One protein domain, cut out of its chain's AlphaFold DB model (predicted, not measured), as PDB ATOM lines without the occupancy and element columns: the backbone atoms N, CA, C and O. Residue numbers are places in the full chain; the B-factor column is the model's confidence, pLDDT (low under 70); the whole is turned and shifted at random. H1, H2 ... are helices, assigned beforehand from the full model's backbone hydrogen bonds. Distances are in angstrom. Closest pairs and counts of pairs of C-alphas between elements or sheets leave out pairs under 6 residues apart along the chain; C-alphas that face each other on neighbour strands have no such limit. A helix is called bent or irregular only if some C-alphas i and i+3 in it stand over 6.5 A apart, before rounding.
ATOM      1  N   GLY A   2     -22.957 -31.266  52.901       42.44
ATOM      2  CA  GLY A   2     -24.242 -30.753  52.424       42.44
ATOM      3  C   GLY A   2     -24.459 -30.869  50.916       42.44
ATOM      4  O   GLY A   2     -23.520 -31.047  50.144       42.44
ATOM      5  N   HIS A   3     -25.728 -30.746  50.533       46.72
ATOM      6  CA  HIS A   3     -26.255 -30.665  49.172       46.72
ATOM      7  C   HIS A   3     -25.271 -29.965  48.214       46.72
ATOM      8  O   HIS A   3     -25.127 -28.747  48.268       46.72
ATOM      9  N   THR A   4     -24.584 -30.713  47.342       59.41
ATOM     10  CA  THR A   4     -23.751 -30.127  46.278       59.41
ATOM     11  C   THR A   4     -24.646 -29.910  45.062       59.41
ATOM     12  O   THR A   4     -25.061 -30.885  44.437       59.41
ATOM     13  N   PRO A   5     -25.016 -28.664  44.718       79.56
ATOM     14  CA  PRO A   5     -25.889 -28.417  43.579       79.56
ATOM     15  C   PRO A   5     -25.210 -28.856  42.274       79.56
ATOM     16  O   PRO A   5     -24.006 -28.653  42.122       79.56
ATOM     17  N   LEU A   6     -25.972 -29.366  41.296       84.31
ATOM     18  CA  LEU A   6     -25.428 -29.827  40.002       84.31
ATOM     19  C   LEU A   6     -24.576 -28.770  39.276       84.31
ATOM     20  O   LEU A   6     -23.653 -29.119  38.548       84.31
ATOM     21  N   LYS A   7     -24.820 -27.473  39.520       84.50
ATOM     22  CA  LYS A   7     -23.979 -26.365  39.021       84.50
ATOM     23  C   LYS A   7     -22.510 -26.441  39.458       84.50
ATOM     24  O   LYS A   7     -21.654 -25.917  38.756       84.50
ATOM     25  N   ASN A   8     -22.211 -27.109  40.571       87.44
ATOM     26  CA  ASN A   8     -20.854 -27.240  41.096       87.44
ATOM     27  C   ASN A   8     -20.137 -28.500  40.589       87.44
ATOM     28  O   ASN A   8     -18.927 -28.592  40.757       87.44
ATOM     29  N   VAL A   9     -20.835 -29.441  39.935       88.38
ATOM     30  CA  VAL A   9     -20.258 -30.735  39.519       88.38
ATOM     31  C   VAL A   9     -18.995 -30.568  38.678       88.38
ATOM     32  O   VAL A   9     -18.045 -31.319  38.861       88.38
ATOM     33  N   ARG A  10     -18.937 -29.560  37.801       88.88
ATOM     34  CA  ARG A  10     -17.729 -29.278  37.013       88.88
ATOM     35  C   ARG A  10     -16.512 -28.999  37.894       88.88
ATOM     36  O   ARG A  10     -15.447 -29.541  37.627       88.88
ATOM     37  N   ARG A  11     -16.680 -28.167  38.924       88.50
ATOM     38  CA  ARG A  11     -15.614 -27.813  39.867       88.50
ATOM     39  C   ARG A  11     -15.197 -29.021  40.701       88.50
ATOM     40  O   ARG A  11     -14.011 -29.269  40.874       88.50
ATOM     41  N   GLU A  12     -16.166 -29.791  41.186       86.75
ATOM     42  CA  GLU A  12     -15.852 -30.982  41.978       86.75
ATOM     43  C   GLU A  12     -15.140 -32.044  41.128       86.75
ATOM     44  O   GLU A  12     -14.144 -32.613  41.561       86.75
ATOM     45  N   TRP A  13     -15.562 -32.242  39.874       88.12
ATOM     46  CA  TRP A  13     -14.909 -33.164  38.941       88.12
ATOM     47  C   TRP A  13     -13.443 -32.807  38.690       88.12
ATOM     48  O   TRP A  13     -12.607 -33.700  38.617       88.12
ATOM     49  N   THR A  14     -13.107 -31.514  38.602       86.50
ATOM     50  CA  THR A  14     -11.712 -31.078  38.415       86.50
ATOM     51  C   THR A  14     -10.813 -31.351  39.617       86.50
ATOM     52  O   THR A  14      -9.600 -31.399  39.455       86.50
ATOM     53  N   HIS A  15     -11.382 -31.538  40.810       86.94
ATOM     54  CA  HIS A  15     -10.621 -31.902  42.007       86.94
ATOM     55  C   HIS A  15     -10.467 -33.421  42.172       86.94
ATOM     56  O   HIS A  15      -9.674 -33.867  42.999       86.94
ATOM     57  N   LEU A  16     -11.205 -34.224  41.399       82.81
ATOM     58  CA  LEU A  16     -11.111 -35.678  41.442       82.81
ATOM     59  C   LEU A  16      -9.982 -36.181  40.541       82.81
ATOM     60  O   LEU A  16      -9.819 -35.749  39.398       82.81
ATOM     61  N   TYR A  17      -9.228 -37.160  41.040       83.19
ATOM     62  CA  TYR A  17      -8.202 -37.826  40.248       83.19
ATOM     63  C   TYR A  17      -8.853 -38.733  39.195       83.19
ATOM     64  O   TYR A  17      -9.431 -39.779  39.497       83.19
ATOM     65  N   ASN A  18      -8.780 -38.314  37.933       80.94
ATOM     66  CA  ASN A  18      -9.430 -38.987  36.814       80.94
ATOM     67  C   ASN A  18      -8.577 -40.138  36.256       80.94
ATOM     68  O   ASN A  18      -8.058 -40.061  35.143       80.94
ATOM     69  N   ILE A  19      -8.463 -41.228  37.020       75.06
ATOM     70  CA  ILE A  19      -7.668 -42.430  36.675       75.06
ATOM     71  C   ILE A  19      -8.022 -42.985  35.286       75.06
ATOM     72  O   ILE A  19      -7.181 -43.543  34.591       75.06
ATOM     73  N   ARG A  20      -9.288 -42.846  34.881       76.88
ATOM     74  CA  ARG A  20      -9.832 -43.437  33.653       76.88
ATOM     75  C   ARG A  20      -9.862 -42.475  32.462       76.88
ATOM     76  O   ARG A  20     -10.414 -42.843  31.430       76.88
ATOM     77  N   GLY A  21      -9.330 -41.257  32.596       86.31
ATOM     78  CA  GLY A  21      -9.330 -40.266  31.514       86.31
ATOM     79  C   GLY A  21     -10.732 -39.919  30.996       86.31
ATOM     80  O   GLY A  21     -10.907 -39.597  29.825       86.31
ATOM     81  N   LEU A  22     -11.753 -40.019  31.851       86.56
ATOM     82  CA  LEU A  22     -13.143 -39.793  31.469       86.56
ATOM     83  C   LEU A  22     -13.379 -38.313  31.148       86.56
ATOM     84  O   LEU A  22     -12.975 -37.435  31.911       86.56
ATOM     85  N   SER A  23     -14.100 -38.040  30.060       88.62
ATOM     86  CA  SER A  23     -14.517 -36.687  29.672       88.62
ATOM     87  C   SER A  23     -16.046 -36.591  29.562       88.62
ATOM     88  O   SER A  23     -16.578 -36.426  28.462       88.62
ATOM     89  N   PRO A  24     -16.781 -36.745  30.680       86.75
ATOM     90  CA  PRO A  24     -18.237 -36.659  30.678       86.75
ATOM     91  C   PRO A  24     -18.724 -35.230  30.400       86.75
ATOM     92  O   PRO A  24     -18.048 -34.243  30.695       86.75
ATOM     93  N   ASP A  25     -19.948 -35.105  29.886       88.88
ATOM     94  CA  ASP A  25     -20.615 -33.809  29.794       88.88
ATOM     95  C   ASP A  25     -21.140 -33.389  31.173       88.88
ATOM     96  O   ASP A  25     -22.076 -33.979  31.710       88.88
ATOM     97  N   LEU A  26     -20.522 -32.353  31.741       89.31
ATOM     98  CA  LEU A  26     -20.823 -31.863  33.086       89.31
ATOM     99  C   LEU A  26     -21.815 -30.692  33.103       89.31
ATOM    100  O   LEU A  26     -21.869 -29.938  34.078       89.31
ATOM    101  N   SER A  27     -22.563 -30.465  32.021       90.94
ATOM    102  CA  SER A  27     -23.589 -29.421  32.018       90.94
ATOM    103  C   SER A  27     -24.736 -29.795  32.972       90.94
ATOM    104  O   SER A  27     -25.276 -30.901  32.883       90.94
ATOM    105  N   PRO A  28     -25.172 -28.884  33.868       89.19
ATOM    106  CA  PRO A  28     -26.227 -29.192  34.835       89.19
ATOM    107  C   PRO A  28     -27.535 -29.657  34.189       89.19
ATOM    108  O   PRO A  28     -28.232 -30.496  34.746       89.19
ATOM    109  N   SER A  29     -27.856 -29.149  32.994       89.12
ATOM    110  CA  SER A  29     -29.077 -29.503  32.265       89.12
ATOM    111  C   SER A  29     -29.035 -30.903  31.650       89.12
ATOM    112  O   SER A  29     -30.066 -31.575  31.600       89.12
ATOM    113  N   LYS A  30     -27.880 -31.363  31.155       89.56
ATOM    114  CA  LYS A  30     -27.745 -32.735  30.648       89.56
ATOM    115  C   LYS A  30     -27.609 -33.724  31.794       89.56
ATOM    116  O   LYS A  30     -28.290 -34.741  31.762       89.56
ATOM    117  N   LEU A  31     -26.824 -33.394  32.823       89.94
ATOM    118  CA  LEU A  31     -26.730 -34.213  34.031       89.94
ATOM    119  C   LEU A  31     -28.088 -34.358  34.714       89.94
ATOM    120  O   LEU A  31     -28.478 -35.470  35.029       89.94
ATOM    121  N   GLY A  32     -28.837 -33.265  34.878       88.19
ATOM    122  CA  GLY A  32     -30.182 -33.306  35.450       88.19
ATOM    123  C   GLY A  32     -31.111 -34.227  34.663       88.19
ATOM    124  O   GLY A  32     -31.698 -35.131  35.243       88.19
ATOM    125  N   ARG A  33     -31.172 -34.076  33.332       90.69
ATOM    126  CA  ARG A  33     -31.979 -34.958  32.469       90.69
ATOM    127  C   ARG A  33     -31.547 -36.420  32.538       90.69
ATOM    128  O   ARG A  33     -32.404 -37.293  32.597       90.69
ATOM    129  N   LEU A  34     -30.242 -36.688  32.537       88.56
ATOM    130  CA  LEU A  34     -29.709 -38.043  32.655       88.56
ATOM    131  C   LEU A  34     -30.073 -38.667  34.008       88.56
ATOM    132  O   LEU A  34     -30.536 -39.802  34.047       88.56
ATOM    133  N   LEU A  35     -29.902 -37.922  35.103       86.62
ATOM    134  CA  LEU A  35     -30.248 -38.371  36.451       86.62
ATOM    135  C   LEU A  35     -31.753 -38.606  36.600       86.62
ATOM    136  O   LEU A  35     -32.130 -39.624  37.170       86.62
ATOM    137  N   SER A  36     -32.602 -37.732  36.052       86.50
ATOM    138  CA  SER A  36     -34.055 -37.943  36.007       86.50
ATOM    139  C   SER A  36     -34.413 -39.200  35.217       86.50
ATOM    140  O   SER A  36     -35.110 -40.062  35.734       86.50
ATOM    141  N   PHE A  37     -33.859 -39.369  34.012       87.56
ATOM    142  CA  PHE A  37     -34.106 -40.546  33.179       87.56
ATOM    143  C   PHE A  37     -33.693 -41.859  33.863       87.56
ATOM    144  O   PHE A  37     -34.425 -42.847  33.814       87.56
ATOM    145  N   ILE A  38     -32.531 -41.878  34.525       84.94
ATOM    146  CA  ILE A  38     -32.090 -43.033  35.316       84.94
ATOM    147  C   ILE A  38     -33.028 -43.234  36.511       84.94
ATOM    148  O   ILE A  38     -33.471 -44.351  36.753       84.94
ATOM    149  N   GLY A  39     -33.345 -42.166  37.245       77.56
ATOM    150  CA  GLY A  39     -34.185 -42.200  38.442       77.56
ATOM    151  C   GLY A  39     -35.622 -42.651  38.180       77.56
ATOM    152  O   GLY A  39     -36.204 -43.325  39.018       77.56
ATOM    153  N   GLU A  40     -36.181 -42.368  37.010       82.94
ATOM    154  CA  GLU A  40     -37.534 -42.788  36.629       82.94
ATOM    155  C   GLU A  40     -37.596 -44.246  36.141       82.94
ATOM    156  O   GLU A  40     -38.671 -44.843  36.097       82.94
ATOM    157  N   ASN A  41     -36.456 -44.855  35.789       83.00
ATOM    158  CA  ASN A  41     -36.411 -46.181  35.182       83.00
ATOM    159  C   ASN A  41     -35.642 -47.193  36.038       83.00
ATOM    160  O   ASN A  41     -34.412 -47.217  36.065       83.00
TER     161      ASN A  41
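This is residues 2 to 41 of the 115 residues of an uncharacterized protein of Methanocella conradii (strain DSM 24694 / JCM 17849 / CGMCC 1.5162 / HZ254) (UniProt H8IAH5). Two helices meet at a corner where each begins, H1 near Leu 6 and H2 near Pro 28, and run away from it as the two arms of a wide, open V. From the far end of H1 a long link, residues 16 to 27, swings out in a wide loop and comes back to the corner; residues 14 to 22 and residues 33 to 41 stick out. The printed part has 40 residues with two named helices, H1 then H2, and no named strand; its class is all helix. It is loose, with a radius of gyration of the C-alphas of 11.3 A, and the C-alphas span 30 by 24 by 16 A.

H1 is residues 6 to 15, from C-alpha 6 at (-25.428, -29.827, 40.002) to C-alpha 15 at (-10.621, -31.902, 42.007), 15.1 A in length. It is irregular: C-alphas 7 and 10 are 7.2 A apart. H2 is residues 28 to 40, 17.8 A from first to last C-alpha, and ends with C-alpha 40 at (-37.534, -42.788, 36.629).

H1 and H2 touch, with 5 pairs of C-alphas within 8 A, and H2 does so with residues 28 to 32 alone. Their closest C-alphas are those of Leu 6 and Pro 28, 5.3 A apart. Their lines are about perpendicular, at 75 degrees, and their centres are 15.9 A apart. In H2 every O i to N i+4 pair is within hydrogen-bond range; in H1 4 of 6 are.

The two C-alphas farthest apart are those of His 15 and Asn 41, 30.3 A. The printed part has no cut. The link from H1 to H2, 12 residues, is long. The mean pLDDT of the printed part is 83.2, and residues 2 to 4 are under 70.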